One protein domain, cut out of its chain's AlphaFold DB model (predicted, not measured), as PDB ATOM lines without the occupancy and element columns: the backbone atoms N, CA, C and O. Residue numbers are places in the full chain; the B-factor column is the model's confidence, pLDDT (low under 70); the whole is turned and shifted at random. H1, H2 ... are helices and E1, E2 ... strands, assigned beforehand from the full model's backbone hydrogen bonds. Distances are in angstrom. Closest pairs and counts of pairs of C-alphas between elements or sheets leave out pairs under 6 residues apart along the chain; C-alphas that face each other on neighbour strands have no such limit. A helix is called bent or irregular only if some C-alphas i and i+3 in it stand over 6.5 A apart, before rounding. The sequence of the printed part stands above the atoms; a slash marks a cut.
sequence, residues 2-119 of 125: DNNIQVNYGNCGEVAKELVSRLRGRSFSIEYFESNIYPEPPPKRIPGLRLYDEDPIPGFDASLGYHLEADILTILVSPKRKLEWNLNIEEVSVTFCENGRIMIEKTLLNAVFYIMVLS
ATOM      1  N   ASP A   2     -59.462  24.829 -17.283       84.62
ATOM      2  CA  ASP A   2     -58.151  24.249 -16.980       84.62
ATOM      3  C   ASP A   2     -57.045  25.249 -17.339       84.62
ATOM      4  O   ASP A   2     -57.088  25.888 -18.393       84.62
ATOM      5  N   ASN A   3     -56.074  25.410 -16.443       89.75
ATOM      6  CA  ASN A   3     -54.959  26.328 -16.644       89.75
ATOM      7  C   ASN A   3     -53.702  25.527 -16.989       89.75
ATOM      8  O   ASN A   3     -53.066  24.975 -16.089       89.75
ATOM      9  N   ASN A   4     -53.384  25.435 -18.283       94.38
ATOM     10  CA  ASN A   4     -52.163  24.807 -18.784       94.38
ATOM     11  C   ASN A   4     -51.048  25.854 -18.904       94.38
ATOM     12  O   ASN A   4     -51.233  26.904 -19.520       94.38
ATOM     13  N   ILE A   5     -49.898  25.560 -18.302       96.31
ATOM     14  CA  ILE A   5     -48.738  26.444 -18.266       96.31
ATOM     15  C   ILE A   5     -47.521  25.681 -18.783       96.31
ATOM     16  O   ILE A   5     -47.105  24.694 -18.175       96.31
ATOM     17  N   GLN A   6     -46.903  26.186 -19.852       96.12
ATOM     18  CA  GLN A   6     -45.573  25.751 -20.270       96.12
ATOM     19  C   GLN A   6     -44.519  26.354 -19.336       96.12
ATOM     20  O   GLN A   6     -44.407  27.580 -19.220       96.12
ATOM     21  N   VAL A   7     -43.738  25.503 -18.676       95.81
ATOM     22  CA  VAL A   7     -42.709  25.905 -17.714       95.81
ATOM     23  C   VAL A   7     -41.444  26.352 -18.446       95.81
ATOM     24  O   VAL A   7     -40.970  25.688 -19.363       95.81
ATOM     25  N   ASN A   8     -40.894  27.494 -18.044       94.94
ATOM     26  CA  ASN A   8     -39.650  28.071 -18.549       94.94
ATOM     27  C   ASN A   8     -38.982  28.939 -17.463       94.94
ATOM     28  O   ASN A   8     -39.553  29.166 -16.398       94.94
ATOM     29  N   TYR A   9     -37.789  29.480 -17.730       93.81
ATOM     30  CA  TYR A   9     -37.061  30.320 -16.764       93.81
ATOM     31  C   TYR A   9     -37.861  31.510 -16.223       93.81
ATOM     32  O   TYR A   9     -37.703  31.868 -15.060       93.81
ATOM     33  N   GLY A  10     -38.731  32.110 -17.038       94.38
ATOM     34  CA  GLY A  10     -39.509  33.282 -16.646       94.38
ATOM     35  C   GLY A  10     -40.651  32.981 -15.674       94.38
ATOM     36  O   GLY A  10     -41.104  33.895 -14.989       94.38
ATOM     37  N   ASN A  11     -41.123  31.732 -15.597       95.31
ATOM     38  CA  ASN A  11     -42.287  31.365 -14.781       95.31
ATOM     39  C   ASN A  11     -42.077  30.161 -13.845       95.31
ATOM     40  O   ASN A  11     -42.936  29.906 -13.003       95.31
ATOM     41  N   CYS A  12     -40.953  29.445 -13.944       93.50
ATOM     42  CA  CYS A  12     -40.709  28.209 -13.199       93.50
ATOM     43  C   CYS A  12     -40.857  28.371 -11.680       93.50
ATOM     44  O   CYS A  12     -41.454  27.514 -11.033       93.50
ATOM     45  N   GLY A  13     -40.395  29.495 -11.123       91.69
ATOM     46  CA  GLY A  13     -40.547  29.795  -9.702       91.69
ATOM     47  C   GLY A  13     -42.011  29.935  -9.278       91.69
ATOM     48  O   GLY A  13     -42.403  29.374  -8.262       91.69
ATOM     49  N   GLU A  14     -42.839  30.624 -10.063       93.69
ATOM     50  CA  GLU A  14     -44.265  30.801  -9.751       93.69
ATOM     51  C   GLU A  14     -45.050  29.496  -9.915       93.69
ATOM     52  O   GLU A  14     -45.881  29.162  -9.070       93.69
ATOM     53  N   VAL A  15     -44.735  28.704 -10.944       95.06
ATOM     54  CA  VAL A  15     -45.327  27.368 -11.119       95.06
ATOM     55  C   VAL A  15     -44.964  26.458  -9.947       95.06
ATOM     56  O   VAL A  15     -45.834  25.771  -9.413       95.06
ATOM     57  N   ALA A  16     -43.702  26.471  -9.510       92.56
ATOM     58  CA  ALA A  16     -43.251  25.670  -8.378       92.56
ATOM     59  C   ALA A  16     -43.912  26.108  -7.063       92.56
ATOM     60  O   ALA A  16     -44.386  25.251  -6.318       92.56
ATOM     61  N   LYS A  17     -44.031  27.420  -6.806       91.38
ATOM     62  CA  LYS A  17     -44.770  27.958  -5.648       91.38
ATOM     63  C   LYS A  17     -46.218  27.487  -5.629       91.38
ATOM     64  O   LYS A  17     -46.691  27.042  -4.588       91.38
ATOM     65  N   GLU A  18     -46.915  27.569  -6.759       93.19
ATOM     66  CA  GLU A  18     -48.312  27.142  -6.858       93.19
ATOM     67  C   GLU A  18     -48.448  25.629  -6.646       93.19
ATOM     68  O   GLU A  18     -49.314  25.177  -5.894       93.19
ATOM     69  N   LEU A  19     -47.557  24.835  -7.250       92.69
ATOM     70  CA  LEU A  19     -47.528  23.386  -7.057       92.69
ATOM     71  C   LEU A  19     -47.316  23.034  -5.578       92.69
ATOM     72  O   LEU A  19     -48.084  22.256  -5.011       92.69
ATOM     73  N   VAL A  20     -46.310  23.639  -4.941       90.69
ATOM     74  CA  VAL A  20     -46.011  23.431  -3.520       90.69
ATOM     75  C   VAL A  20     -47.189  23.861  -2.654       90.69
ATOM     76  O   VAL A  20     -47.626  23.088  -1.810       90.69
ATOM     77  N   SER A  21     -47.758  25.042  -2.890       89.50
ATOM     78  CA  SER A  21     -48.915  25.558  -2.147       89.50
ATOM     79  C   SER A  21     -50.094  24.581  -2.163       89.50
ATOM     80  O   SER A  21     -50.708  24.321  -1.128       89.50
ATOM     81  N   ARG A  22     -50.377  23.968  -3.318       89.88
ATOM     82  CA  ARG A  22     -51.470  22.994  -3.453       89.88
ATOM     83  C   ARG A  22     -51.182  21.655  -2.788       89.88
ATOM     84  O   ARG A  22     -52.121  21.019  -2.313       89.88
ATOM     85  N   LEU A  23     -49.930  21.202  -2.811       89.44
ATOM     86  CA  LEU A  23     -49.530  19.891  -2.292       89.44
ATOM     87  C   LEU A  23     -49.188  19.919  -0.791       89.44
ATOM     88  O   LEU A  23     -49.285  18.889  -0.122       89.44
ATOM     89  N   ARG A  24     -48.794  21.076  -0.250       86.69
ATOM     90  CA  ARG A  24     -48.323  21.229   1.130       86.69
ATOM     91  C   ARG A  24     -49.433  20.906   2.123       86.69
ATOM     92  O   ARG A  24     -50.581  21.309   1.956       86.69
ATOM     93  N   GLY A  25     -49.081  20.157   3.167       82.44
ATOM     94  CA  GLY A  25     -50.024  19.734   4.205       82.44
ATOM     95  C   GLY A  25     -51.088  18.729   3.748       82.44
ATOM     96  O   GLY A  25     -51.995  18.428   4.522       82.44
ATOM     97  N   ARG A  26     -50.997  18.189   2.523       86.25
ATOM     98  CA  ARG A  26     -51.984  17.261   1.958       86.25
ATOM     99  C   ARG A  26     -51.341  15.950   1.533       86.25
ATOM    100  O   ARG A  26     -50.188  15.914   1.105       86.25
ATOM    101  N   SER A  27     -52.113  14.872   1.636       87.69
ATOM    102  CA  SER A  27     -51.743  13.593   1.038       87.69
ATOM    103  C   SER A  27     -52.236  13.530  -0.409       87.69
ATOM    104  O   SER A  27     -53.366  13.926  -0.710       87.69
ATOM    105  N   PHE A  28     -51.403  13.022  -1.311       88.75
ATOM    106  CA  PHE A  28     -51.746  12.863  -2.719       88.75
ATOM    107  C   PHE A  28     -51.249  11.538  -3.303       88.75
ATOM    108  O   PHE A  28     -50.324  10.895  -2.800       88.75
ATOM    109  N   SER A  29     -51.875  11.144  -4.404       87.31
ATOM    110  CA  SER A  29     -51.540   9.984  -5.213       87.31
ATOM    111  C   SER A  29     -50.946  10.415  -6.554       87.31
ATOM    112  O   SER A  29     -51.470  11.328  -7.182       87.31
ATOM    113  N   ILE A  30     -49.917   9.715  -7.038       85.38
ATOM    114  CA  ILE A  30     -49.551   9.718  -8.469       85.38
ATOM    115  C   ILE A  30     -50.361   8.616  -9.154       85.38
ATOM    116  O   ILE A  30     -50.301   7.483  -8.685       85.38
ATOM    117  N   GLU A  31     -51.117   8.914 -10.213       73.62
ATOM    118  CA  GLU A  31     -52.034   7.950 -10.853       73.62
ATOM    119  C   GLU A  31     -51.465   7.257 -12.099       73.62
ATOM    120  O   GLU A  31     -51.812   6.104 -12.354       73.62
ATOM    121  N   TYR A  32     -50.615   7.932 -12.875       67.56
ATOM    122  CA  TYR A  32     -50.302   7.508 -14.239       67.56
ATOM    123  C   TYR A  32     -48.866   7.848 -14.660       67.56
ATOM    124  O   TYR A  32     -48.234   8.716 -14.057       67.56
ATOM    125  N   PHE A  33     -48.374   7.104 -15.653       65.44
ATOM    126  CA  PHE A  33     -47.124   7.321 -16.372       65.44
ATOM    127  C   PHE A  33     -47.348   6.876 -17.824       65.44
ATOM    128  O   PHE A  33     -47.632   5.704 -18.052       65.44
ATOM    129  N   GLU A  34     -47.213   7.796 -18.776       63.75
ATOM    130  CA  GLU A  34     -47.159   7.504 -20.215       63.75
ATOM    131  C   GLU A  34     -45.747   7.771 -20.716       63.75
ATOM    132  O   GLU A  34     -45.214   8.857 -20.485       63.75
ATOM    133  N   SER A  35     -45.138   6.807 -21.399       64.56
ATOM    134  CA  SER A  35     -43.915   7.061 -22.150       64.56
ATOM    135  C   SER A  35     -43.945   6.326 -23.471       64.56
ATOM    136  O   SER A  35     -44.396   5.188 -23.551       64.56
ATOM    137  N   ASN A  36     -43.400   6.960 -24.503       66.75
ATOM    138  CA  ASN A  36     -43.145   6.315 -25.788       66.75
ATOM    139  C   ASN A  36     -41.825   5.509 -25.800       66.75
ATOM    140  O   ASN A  36     -41.399   5.037 -26.856       66.75
ATOM    141  N   ILE A  37     -41.169   5.348 -24.642       63.69
ATOM    142  CA  ILE A  37     -39.980   4.514 -24.455       63.69
ATOM    143  C   ILE A  37     -40.416   3.067 -24.206       63.69
ATOM    144  O   ILE A  37     -41.164   2.781 -23.274       63.69
ATOM    145  N   TYR A  38     -39.912   2.140 -25.025       63.09
ATOM    146  CA  TYR A  38     -40.226   0.717 -24.909       63.09
ATOM    147  C   TYR A  38     -39.228  -0.043 -24.015       63.09
ATOM    148  O   TYR A  38     -38.017   0.153 -24.152       63.09
ATOM    149  N   PRO A  39     -39.708  -0.981 -23.173       65.88
ATOM    150  CA  PRO A  39     -41.118  -1.320 -22.952       65.88
ATOM    151  C   PRO A  39     -41.847  -0.257 -22.117       65.88
ATOM    152  O   PRO A  39     -41.281   0.275 -21.164       65.88
ATOM    153  N   GLU A  40     -43.113  -0.003 -22.454       63.56
ATOM    154  CA  GLU A  40     -43.968   0.909 -21.694       63.56
ATOM    155  C   GLU A  40     -44.093   0.407 -20.243       63.56
ATOM    156  O   GLU A  40     -44.457  -0.756 -20.015       63.56
ATOM    157  N   PRO A  41     -43.753   1.225 -19.236       62.53
ATOM    158  CA  PRO A  41     -43.875   0.803 -17.853       62.53
ATOM    159  C   PRO A  41     -45.352   0.759 -17.441       62.53
ATOM    160  O   PRO A  41     -46.137   1.625 -17.824       62.53
ATOM    161  N   PRO A  42     -45.756  -0.230 -16.626       63.09
ATOM    162  CA  PRO A  42     -47.148  -0.367 -16.231       63.09
ATOM    163  C   PRO A  42     -47.585   0.838 -15.385       63.09
ATOM    164  O   PRO A  42     -46.839   1.256 -14.488       63.09
ATOM    165  N   PRO A  43     -48.807   1.363 -15.597       63.59
ATOM    166  CA  PRO A  43     -49.331   2.447 -14.786       63.59
ATOM    167  C   PRO A  43     -49.381   2.006 -13.322       63.59
ATOM    168  O   PRO A  43     -49.954   0.970 -12.973       63.59
ATOM    169  N   LYS A  44     -48.749   2.791 -12.446       70.25
ATOM    170  CA  LYS A  44     -48.659   2.493 -11.018       70.25
ATOM    171  C   LYS A  44     -49.200   3.656 -10.210       70.25
ATOM    172  O   LYS A  44     -48.573   4.711 -10.147       70.25
ATOM    173  N   ARG A  45     -50.302   3.408  -9.497       79.31
ATOM    174  CA  ARG A  45     -50.767   4.338  -8.474       79.31
ATOM    175  C   ARG A  45     -49.820   4.319  -7.274       79.31
ATOM    176  O   ARG A  45     -49.539   3.253  -6.723       79.31
ATOM    177  N   ILE A  46     -49.358   5.489  -6.844       82.56
ATOM    178  CA  ILE A  46     -48.527   5.664  -5.647       82.56
ATOM    179  C   ILE A  46     -49.291   6.559  -4.667       82.56
ATOM    180  O   ILE A  46     -49.225   7.773  -4.835       82.56
ATOM    181  N   PRO A  47     -50.036   5.993  -3.700       84.81
ATOM    182  CA  PRO A  47     -50.841   6.767  -2.756       84.81
ATOM    183  C   PRO A  47     -50.044   7.254  -1.541       84.81
ATOM    184  O   PRO A  47     -48.973   6.717  -1.241       84.81
ATOM    185  N   GLY A  48     -50.604   8.220  -0.806       81.94
ATOM    186  CA  GLY A  48     -50.076   8.657   0.489       81.94
ATOM    187  C   GLY A  48     -48.764   9.438   0.413       81.94
ATOM    188  O   GLY A  48     -47.992   9.426   1.372       81.94
ATOM    189  N   LEU A  49     -48.481  10.090  -0.717       85.25
ATOM    190  CA  LEU A  49     -47.356  11.013  -0.841       85.25
ATOM    191  C   LEU A  49     -47.693  12.332  -0.146       85.25
ATOM    192  O   LEU A  49     -48.842  12.755  -0.133       85.25
ATOM    193  N   ARG A  50     -46.686  12.986   0.418       85.12
ATOM    194  CA  ARG A  50     -46.759  14.318   1.034       85.12
ATOM    195  C   ARG A  50     -45.502  15.053   0.658       85.12
ATOM    196  O   ARG A  50     -44.500  14.358   0.588       85.12
ATOM    197  N   LEU A  51     -45.563  16.373   0.464       82.69
ATOM    198  CA  LEU A  51     -44.357  17.188   0.303       82.69
ATOM    199  C   LEU A  51     -43.428  17.028   1.504       82.69
ATOM    200  O   LEU A  51     -43.872  16.883   2.646       82.69
ATOM    201  N   TYR A  52     -42.133  17.066   1.223       75.56
ATOM    202  CA  TYR A  52     -41.112  17.043   2.245       75.56
ATOM    203  C   TYR A  52     -40.942  18.461   2.784       75.56
ATOM    204  O   TYR A  52     -40.322  19.303   2.140       75.56
ATOM    205  N   ASP A  53     -41.544  18.712   3.943       66.62
ATOM    206  CA  ASP A  53     -41.510  20.005   4.635       66.62
ATOM    207  C   ASP A  53     -40.535  20.003   5.842       66.62
ATOM    208  O   ASP A  53     -40.416  21.011   6.536       66.62
ATOM    209  N   GLU A  54     -39.845  18.887   6.119       64.88
ATOM    210  CA  GLU A  54     -38.972  18.712   7.295       64.88
ATOM    211  C   GLU A  54     -37.485  18.673   6.905       64.88
ATOM    212  O   GLU A  54     -37.150  18.190   5.839       64.88
ATOM    213  N   ASP A  55     -36.610  19.159   7.789       61.16
ATOM    214  CA  ASP A  55     -35.142  19.265   7.680       61.16
ATOM    215  C   ASP A  55     -34.544  20.068   6.494       61.16
ATOM    216  O   ASP A  55     -34.951  19.954   5.337       61.16
ATOM    217  N   PRO A  56     -33.503  20.886   6.749       60.53
ATOM    218  CA  PRO A  56     -32.806  21.610   5.694       60.53
ATOM    219  C   PRO A  56     -31.990  20.645   4.825       60.53
ATOM    220  O   PRO A  56     -31.056  19.996   5.299       60.53
ATOM    221  N   ILE A  57     -32.293  20.599   3.527       65.62
ATOM    222  CA  ILE A  57     -31.397  19.981   2.544       65.62
ATOM    223  C   ILE A  57     -30.364  21.037   2.120       65.62
ATOM    224  O   ILE A  57     -30.742  22.176   1.843       65.62
ATOM    225  N   PRO A  58     -29.056  20.723   2.079       61.78
ATOM    226  CA  PRO A  58     -28.049  21.672   1.609       61.78
ATOM    227  C   PRO A  58     -28.397  22.212   0.216       61.78
ATOM    228  O   PRO A  58     -28.650  21.432  -0.698       61.78
ATOM    229  N   GLY A  59     -28.427  23.539   0.068       64.38
ATOM    230  CA  GLY A  59     -28.837  24.199  -1.179       64.38
ATOM    231  C   GLY A  59     -30.354  24.296  -1.389       64.38
ATOM    232  O   GLY A  59     -30.774  24.864  -2.383       64.38
ATOM    233  N   PHE A  60     -31.177  23.804  -0.463       68.88
ATOM    234  CA  PHE A  60     -32.636  23.826  -0.549       68.88
ATOM    235  C   PHE A  60     -33.229  24.662   0.584       68.88
ATOM    236  O   PHE A  60     -32.993  24.398   1.765       68.88
ATOM    237  N   ASP A  61     -34.057  25.638   0.237       69.31
ATOM    238  CA  ASP A  61     -34.886  26.309   1.229       69.31
ATOM    239  C   ASP A  61     -36.136  25.459   1.501       69.31
ATOM    240  O   ASP A  61     -37.106  25.471   0.738       69.31
ATOM    241  N   ALA A  62     -36.114  24.718   2.613       63.03
ATOM    242  CA  ALA A  62     -37.240  23.889   3.042       63.03
ATOM    243  C   ALA A  62     -38.544  24.691   3.214       63.03
ATOM    244  O   ALA A  62     -39.634  24.144   3.040       63.03
ATOM    245  N   SER A  63     -38.463  26.003   3.466       67.88
ATOM    246  CA  SER A  63     -39.654  26.851   3.560       67.88
ATOM    247  C   SER A  63     -40.353  27.043   2.207       67.88
ATOM    248  O   SER A  63     -41.586  27.143   2.160       67.88
ATOM    249  N   LEU A  64     -39.604  26.998   1.099       77.12
ATOM    250  CA  LEU A  64     -40.120  27.169  -0.262       77.12
ATOM    251  C   LEU A  64     -40.645  25.867  -0.872       77.12
ATOM    252  O   LEU A  64     -41.568  25.920  -1.678       77.12
ATOM    253  N   GLY A  65     -40.086  24.711  -0.498       78.75
ATOM    254  CA  GLY A  65     -40.485  23.401  -1.037       78.75
ATOM    255  C   GLY A  65     -39.977  23.108  -2.460       78.75
ATOM    256  O   GLY A  65     -40.272  22.045  -3.013       78.75
ATOM    257  N   TYR A  66     -39.187  24.012  -3.048       86.94
ATOM    258  CA  TYR A  66     -38.521  23.843  -4.340       86.94
ATOM    259  C   TYR A  66     -37.184  24.604  -4.382       86.94
ATOM    260  O   TYR A  66     -36.952  25.518  -3.593       86.94
ATOM    261  N   HIS A  67     -36.316  24.243  -5.328       88.44
ATOM    262  CA  HIS A  67     -35.013  24.877  -5.570       88.44
ATOM    263  C   HIS A  67     -34.689  24.902  -7.066       88.44
ATOM    264  O   HIS A  67     -35.060  23.973  -7.780       88.44
ATOM    265  N   LEU A  68     -33.999  25.943  -7.532       88.62
ATOM    266  CA  LEU A  68     -33.521  26.074  -8.910       88.62
ATOM    267  C   LEU A  68     -32.008  26.304  -8.898       88.62
ATOM    268  O   LEU A  68     -31.540  27.333  -8.410       88.62
ATOM    269  N   GLU A  69     -31.252  25.382  -9.484       89.00
ATOM    270  CA  GLU A  69     -29.797  25.482  -9.604       89.00
ATOM    271  C   GLU A  69     -29.320  24.873 -10.912       89.00
ATOM    272  O   GLU A  69     -29.776  23.801 -11.297       89.00
ATOM    273  N   ALA A  70     -28.393  25.568 -11.582       89.06
ATOM    274  CA  ALA A  70     -27.779  25.122 -12.832       89.06
ATOM    275  C   ALA A  70     -28.808  24.555 -13.831       89.06
ATOM    276  O   ALA A  70     -28.654  23.438 -14.316       89.06
ATOM    277  N   ASP A  71     -29.870  25.325 -14.094       92.50
ATOM    278  CA  ASP A  71     -30.963  25.006 -15.031       92.50
ATOM    279  C   ASP A  71     -31.941  23.914 -14.567       92.50
ATOM    280  O   ASP A  71     -32.895  23.588 -15.275       92.50
ATOM    281  N   ILE A  72     -31.751  23.372 -13.364       92.44
ATOM    282  CA  ILE A  72     -32.546  22.272 -12.825       92.44
ATOM    283  C   ILE A  72     -33.489  22.786 -11.739       92.44
ATOM    284  O   ILE A  72     -33.062  23.160 -10.645       92.44
ATOM    285  N   LEU A  73     -34.793  22.763 -12.023       92.75
ATOM    286  CA  LEU A  73     -35.845  22.974 -11.032       92.75
ATOM    287  C   LEU A  73     -36.140  21.651 -10.320       92.75
ATOM    288  O   LEU A  73     -36.542  20.671 -10.945       92.75
ATOM    289  N   THR A  74     -35.976  21.634  -9.001       90.75
ATOM    290  CA  THR A  74     -36.249  20.482  -8.138       90.75
ATOM    291  C   THR A  74     -37.382  20.796  -7.169       90.75
ATOM    292  O   THR A  74     -37.306  21.770  -6.425       90.75
ATOM    293  N   ILE A  75     -38.402  19.938  -7.120       89.44
ATOM    294  CA  ILE A  75     -39.490  19.977  -6.131       89.44
ATOM    295  C   ILE A  75     -39.456  18.673  -5.340       89.44
ATOM    296  O   ILE A  75     -39.565  17.580  -5.905       89.44
ATOM    297  N   LEU A  76     -39.289  18.770  -4.024       82.94
ATOM    298  CA  LEU A  76     -39.144  17.591  -3.178       82.94
ATOM    299  C   LEU A  76     -40.504  17.056  -2.764       82.94
ATOM    300  O   LEU A  76     -41.222  17.653  -1.968       82.94
ATOM    301  N   VAL A  77     -40.832  15.879  -3.291       82.19
ATOM    302  CA  VAL A  77     -42.025  15.161  -2.868       82.19
ATOM    303  C   VAL A  77     -41.727  14.477  -1.547       82.19
ATOM    304  O   VAL A  77     -42.309  14.844  -0.561       82.19
ATOM    305  N   SER A  78     -40.782  13.551  -1.461       74.38
ATOM    306  CA  SER A  78     -40.426  12.886  -0.200       74.38
ATOM    307  C   SER A  78     -38.912  12.693  -0.105       74.38
ATOM    308  O   SER A  78     -38.226  12.883  -1.111       74.38
ATOM    309  N   PRO A  79     -38.353  12.202   1.020       70.38
ATOM    310  CA  PRO A  79     -36.916  11.910   1.112       70.38
ATOM    311  C   PRO A  79     -36.388  10.975   0.012       70.38
ATOM    312  O   PRO A  79     -35.191  10.904  -0.239       70.38
ATOM    313  N   LYS A  80     -37.282  10.212  -0.633       75.81
ATOM    314  CA  LYS A  80     -36.951   9.248  -1.690       75.81
ATOM    315  C   LYS A  80     -37.465   9.659  -3.070       75.81
ATOM    316  O   LYS A  80     -37.287   8.897  -4.018       75.81
ATOM    317  N   ARG A  81     -38.183  10.780  -3.194       80.44
ATOM    318  CA  ARG A  81     -38.877  11.168  -4.431       80.44
ATOM    319  C   ARG A  81     -38.806  12.670  -4.649       80.44
ATOM    320  O   ARG A  81     -39.147  13.448  -3.770       80.44
ATOM    321  N   LYS A  82     -38.461  13.066  -5.865       86.44
ATOM    322  CA  LYS A  82     -38.445  14.459  -6.304       86.44
ATOM    323  C   LYS A  82     -39.002  14.563  -7.716       86.44
ATOM    324  O   LYS A  82     -38.916  13.600  -8.480       86.44
ATOM    325  N   LEU A  83     -39.575  15.713  -8.032       89.12
ATOM    326  CA  LEU A  83     -39.782  16.157  -9.403       89.12
ATOM    327  C   LEU A  83     -38.554  16.972  -9.783       89.12
ATOM    328  O   LEU A  83     -38.150  17.852  -9.028       89.12
ATOM    329  N   GLU A  84     -37.947  16.640 -10.911       91.19
ATOM    330  CA  GLU A  84     -36.750  17.314 -11.396       91.19
ATOM    331  C   GLU A  84     -36.917  17.627 -12.880       91.19
ATOM    332  O   GLU A  84     -37.236  16.733 -13.682       91.19
ATOM    333  N   TRP A  85     -36.742  18.907 -13.202       93.38
ATOM    334  CA  TRP A  85     -36.942  19.471 -14.528       93.38
ATOM    335  C   TRP A  85     -35.710  20.270 -14.944       93.38
ATOM    336  O   TRP A  85     -35.406  21.297 -14.343       93.38
ATOM    337  N   ASN A  86     -35.015  19.817 -15.980       93.31
ATOM    338  CA  ASN A  86     -33.950  20.566 -16.629       93.31
ATOM    339  C   ASN A  86     -34.564  21.503 -17.676       93.31
ATOM    340  O   ASN A  86     -34.896  21.087 -18.784       93.31
ATOM    341  N   LEU A  87     -34.684  22.781 -17.323       93.00
ATOM    342  CA  LEU A  87     -35.366  23.805 -18.119       93.00
ATOM    343  C   LEU A  87     -34.656  24.141 -19.438       93.00
ATOM    344  O   LEU A  87     -35.202  24.885 -20.251       93.00
ATOM    345  N   ASN A  88     -33.435  23.645 -19.648       91.81
ATOM    346  CA  ASN A  88     -32.667  23.871 -20.868       91.81
ATOM    347  C   ASN A  88     -32.975  22.833 -21.959       91.81
ATOM    348  O   ASN A  88     -32.898  23.139 -23.147       91.81
ATOM    349  N   ILE A  89     -33.303  21.598 -21.570       90.19
ATOM    350  CA  ILE A  89     -33.442  20.476 -22.518       90.19
ATOM    351  C   ILE A  89     -34.802  19.779 -22.448       90.19
ATOM    352  O   ILE A  89     -35.127  18.998 -23.341       90.19
ATOM    353  N   GLU A  90     -35.575  20.027 -21.395       91.50
ATOM    354  CA  GLU A  90     -36.867  19.391 -21.157       91.50
ATOM    355  C   GLU A  90     -37.986  20.399 -21.367       91.50
ATOM    356  O   GLU A  90     -37.919  21.540 -20.904       91.50
ATOM    357  N   GLU A  91     -39.049  19.956 -22.026       93.25
ATOM    358  CA  GLU A  91     -40.289  20.713 -22.089       93.25
ATOM    359  C   GLU A  91     -41.225  20.157 -21.025       93.25
ATOM    360  O   GLU A  91     -41.525  18.961 -20.992       93.25
ATOM    361  N   VAL A  92     -41.670  21.028 -20.124       94.50
ATOM    362  CA  VAL A  92     -42.577  20.655 -19.043       94.50
ATOM    363  C   VAL A  92     -43.827  21.506 -19.145       94.50
ATOM    364  O   VAL A  92     -43.736  22.734 -19.158       94.50
ATOM    365  N   SER A  93     -44.990  20.862 -19.169       95.38
ATOM    366  CA  SER A  93     -46.277  21.536 -19.040       95.38
ATOM    367  C   SER A  93     -46.972  21.095 -17.755       95.38
ATOM    368  O   SER A  93     -46.988  19.916 -17.391       95.38
ATOM    369  N   VAL A  94     -47.526  22.062 -17.028       96.50
ATOM    370  CA  VAL A  94     -48.299  21.822 -15.807       96.50
ATOM    371  C   VAL A  94     -49.714  22.322 -16.039       96.50
ATOM    372  O   VAL A  94     -49.929  23.496 -16.330       96.50
ATOM    373  N   THR A  95     -50.687  21.426 -15.905       96.00
ATOM    374  CA  THR A  95     -52.111  21.747 -15.984       96.00
ATOM    375  C   THR A  95     -52.742  21.631 -14.610       96.00
ATOM    376  O   THR A  95     -52.751  20.560 -14.000       96.00
ATOM    377  N   PHE A  96     -53.314  22.730 -14.135       93.88
ATOM    378  CA  PHE A  96     -54.150  22.747 -12.943       93.88
ATOM    379  C   PHE A  96     -55.608  22.549 -13.360       93.88
ATOM    380  O   PHE A  96     -56.229  23.471 -13.894       93.88
ATOM    381  N   CYS A  97     -56.137  21.346 -13.136       91.44
ATOM    382  CA  CYS A  97     -57.478  20.970 -13.569       91.44
ATOM    383  C   CYS A  97     -58.559  21.512 -12.621       91.44
ATOM    384  O   CYS A  97     -58.358  21.582 -11.404       91.44
ATOM    385  N   GLU A  98     -59.744  21.817 -13.153       87.25
ATOM    386  CA  GLU A  98     -60.893  22.279 -12.347       87.25
ATOM    387  C   GLU A  98     -61.337  21.266 -11.284       87.25
ATOM    388  O   GLU A  98     -61.770  21.639 -10.196       87.25
ATOM    389  N   ASN A  99     -61.184  19.973 -11.570       84.62
ATOM    390  CA  ASN A  99     -61.517  18.883 -10.649       84.62
ATOM    391  C   ASN A  99     -60.501  18.711  -9.499       84.62
ATOM    392  O   ASN A  99     -60.554  17.718  -8.771       84.62
ATOM    393  N   GLY A 100     -59.553  19.641  -9.352       85.38
ATOM    394  CA  GLY A 100     -58.535  19.629  -8.306       85.38
ATOM    395  C   GLY A 100     -57.350  18.704  -8.583       85.38
ATOM    396  O   GLY A 100     -56.479  18.590  -7.722       85.38
ATOM    397  N   ARG A 101     -57.289  18.055  -9.753       91.00
ATOM    398  CA  ARG A 101     -56.107  17.298 -10.189       91.00
ATOM    399  C   ARG A 101     -55.022  18.230 -10.717       91.00
ATOM    400  O   ARG A 101     -55.294  19.344 -11.164       91.00
ATOM    401  N   ILE A 102     -53.789  17.743 -10.690       93.12
ATOM    402  CA  ILE A 102     -52.650  18.400 -11.331       93.12
ATOM    403  C   ILE A 102     -52.067  17.420 -12.336       93.12
ATOM    404  O   ILE A 102     -51.725  16.301 -11.962       93.12
ATOM    405  N   MET A 103     -51.956  17.825 -13.593       93.12
ATOM    406  CA  MET A 103     -51.310  17.034 -14.633       93.12
ATOM    407  C   MET A 103     -49.963  17.661 -14.971       93.12
ATOM    408  O   MET A 103     -49.885  18.864 -15.200       93.12
ATOM    409  N   ILE A 104     -48.911  16.854 -14.979       93.00
ATOM    410  CA  ILE A 104     -47.554  17.265 -15.326       93.00
ATOM    411  C   ILE A 104     -47.123  16.397 -16.495       93.00
ATOM    412  O   ILE A 104     -46.991  15.182 -16.343       93.00
ATOM    413  N   GLU A 105     -46.904  17.016 -17.641       91.56
ATOM    414  CA  GLU A 105     -46.323  16.364 -18.805       91.56
ATOM    415  C   GLU A 105     -44.880  16.823 -18.949       91.56
ATOM    416  O   GLU A 105     -44.583  18.016 -18.859       91.56
ATOM    417  N   LYS A 106     -43.982  15.864 -19.148       89.38
ATOM    418  CA  LYS A 106     -42.566  16.111 -19.384       89.38
ATOM    419  C   LYS A 106     -42.143  15.417 -20.664       89.38
ATOM    420  O   LYS A 106     -42.253  14.190 -20.771       89.38
ATOM    421  N   THR A 107     -41.574  16.181 -21.583       87.44
ATOM    422  CA  THR A 107     -40.970  15.665 -22.807       87.44
ATOM    423  C   THR A 107     -39.479  15.999 -22.855       87.44
ATOM    424  O   THR A 107     -39.003  16.975 -22.273       87.44
ATOM    425  N   LEU A 108     -38.715  15.133 -23.515       82.94
ATOM    426  CA  LEU A 108     -37.290  15.310 -23.774       82.94
ATOM    427  C   LEU A 108     -37.025  14.858 -25.208       82.94
ATOM    428  O   LEU A 108     -37.363  13.731 -25.562       82.94
ATOM    429  N   LEU A 109     -36.421  15.714 -26.037       79.38
ATOM    430  CA  LEU A 109     -36.091  15.394 -27.437       79.38
ATOM    431  C   LEU A 109     -37.295  14.848 -28.242       79.38
ATOM    432  O   LEU A 109     -37.155  13.893 -29.006       79.38
ATOM    433  N   ASN A 110     -38.481  15.444 -28.068       70.81
ATOM    434  CA  ASN A 110     -39.755  15.020 -28.678       70.81
ATOM    435  C   ASN A 110     -40.270  13.633 -28.240       70.81
ATOM    436  O   ASN A 110     -41.190  13.092 -28.857       70.81
ATOM    437  N   ALA A 111     -39.702  13.049 -27.185       71.81
ATOM    438  CA  ALA A 111     -40.222  11.851 -26.543       71.81
ATOM    439  C   ALA A 111     -40.993  12.222 -25.272       71.81
ATOM    440  O   ALA A 111     -40.473  12.948 -24.423       71.81
ATOM    441  N   VAL A 112     -42.225  11.718 -25.128       72.50
ATOM    442  CA  VAL A 112     -42.974  11.839 -23.870       72.50
ATOM    443  C   VAL A 112     -42.297  10.933 -22.851       72.50
ATOM    444  O   VAL A 112     -42.250   9.708 -23.004       72.50
ATOM    445  N   PHE A 113     -41.718  11.552 -21.828       72.38
ATOM    446  CA  PHE A 113     -40.991  10.835 -20.794       72.38
ATOM    447  C   PHE A 113     -41.931  10.411 -19.673       72.38
ATOM    448  O   PHE A 113     -41.850   9.273 -19.225       72.38
ATOM    449  N   TYR A 114     -42.823  11.306 -19.238       77.06
ATOM    450  CA  TYR A 114     -43.950  10.947 -18.384       77.06
ATOM    451  C   TYR A 114     -45.119  11.923 -18.512       77.06
ATOM    452  O   TYR A 114     -44.928  13.131 -18.661       77.06
ATOM    453  N   ILE A 115     -46.321  11.387 -18.313       83.00
ATOM    454  CA  ILE A 115     -47.509  12.133 -17.891       83.00
ATOM    455  C   ILE A 115     -47.839  11.694 -16.472       83.00
ATOM    456  O   ILE A 115     -48.116  10.522 -16.233       83.00
ATOM    457  N   MET A 116     -47.805  12.629 -15.530       86.38
ATOM    458  CA  MET A 116     -48.099  12.405 -14.122       86.38
ATOM    459  C   MET A 116     -49.388  13.127 -13.751       86.38
ATOM    460  O   MET A 116     -49.469  14.346 -13.852       86.38
ATOM    461  N   VAL A 117     -50.377  12.383 -13.261       88.25
ATOM    462  CA  VAL A 117     -51.600  12.959 -12.688       88.25
ATOM    463  C   VAL A 117     -51.535  12.833 -11.173       88.25
ATOM    464  O   VAL A 117     -51.438  11.724 -10.645       88.25
ATOM    465  N   LEU A 118     -51.578  13.970 -10.485       89.19
ATOM    466  CA  LEU A 118     -51.668  14.069  -9.036       89.19
ATOM    467  C   LEU A 118     -53.127  14.258  -8.628       89.19
ATOM    468  O   LEU A 118     -53.802  15.171  -9.114       89.19
ATOM    469  N   SER A 119     -53.601  13.419  -7.713       89.25
ATOM    470  CA  SER A 119     -54.921  13.545  -7.095       89.25
ATOM    471  C   SER A 119     -54.801  13.563  -5.577       89.25
ATOM    472  O   SER A 119     -53.999  12.836  -4.997       89.25
TER     473      SER A 119
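Overview. This is residues 2 to 119 of the 125 residues of an uncharacterized protein of Microgenomates group bacterium GW2011_GWC1_44_10 (UniProt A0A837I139). Two antiparallel sheets make a bent wall round one helix: H1 lies in the hollow, packed on one face of a twisted six-stranded sheet and on one face of a smaller three-stranded sheet. The sheets adjoin where the chain turns from E6 into E7, and two long unnamed links lie at the far ends of the longest axis. The printed part has 118 residues with one named helix and nine named strands, along the chain E1 H1 E2 E3 E4 E5 E6 E7 E8 E9; the sheet orders are E1 E7 E8 E9 E2 E3 and E4 E5 E6. It is mostly strand and compact, with a radius of gyration of the C-alphas of 13.9 A and spans of 38 by 31 by 28 A.

Arrangement. Begin with the larger sheet, at E7, residues 90 to 96, E8, residues 102 to 108, and E9, residues 111 to 119: a meander, each strand the antiparallel neighbour of the one before. Look for N 93 and O 105 at 2.9 A, and N 104 and O 116 at 2.8 A. Edge strand E1, residues 3 to 7, pairs with E7 through N 5 and O 94, 2.9 A. E9 is staggered: residues 111 to 118 pair with E8, and 118 to 119 with E2, residues 28 to 30, where N 29 and O 119 are 2.8 A apart. E2 forms a hairpin with edge strand E3, residues 46 to 49; N 30 and O 46 are 3.0 A apart. The second meander is E4, residues 66 to 69, E5, residues 72 to 78, and E6, residues 81 to 86, with N 67 and O 74 at 2.9 A, and N 75 and O 83 at 2.8 A. H1, residues 12 to 23, has every O i to N i+4 pair within hydrogen-bond range. It is on the larger sheet at a height of 9.3 A, over E7, slantwise at 41 degrees on the local plane; only just over E7 alone, since 2 of its C-alphas fall on E9. It is on the smaller sheet at 9.5 A, over E4 and E5, along E5 at 3 degrees on the local plane; the closest C-alphas of H1 and E4 are those of Ala 16 and Tyr 66, 6.5 A. Between the sheets, the closest C-alphas of E6 and E7 are Trp 85 and Val 92, 7.3 A, and those of E3 and E5 are Leu 49 and Val 77, 7.1 A.

Along the chain. Find C-alpha 3 at (-54.959, 26.328, -16.644), where E1 begins. H1 runs 16.3 A from C-alpha 12 at (-40.709, 28.209, -13.199). E5 spans 17.6 A, E6 16.2 A, E7 19.4 A and E8 20.0 A; E9, the longest at 24.4 A, ends at C-alpha 119, (-54.921, 13.545, -7.095).

Size, cuts and confidence. The C-alphas of Pro 39 and Ser 63, the two farthest apart, are 38.7 A from each other. The long links are E2 to E3 and E3 to E4; the others are tight, and the printed part has no cut. Mean pLDDT of the printed part is 83.0; residues 32 to 43 and 53 to 63 are under 70.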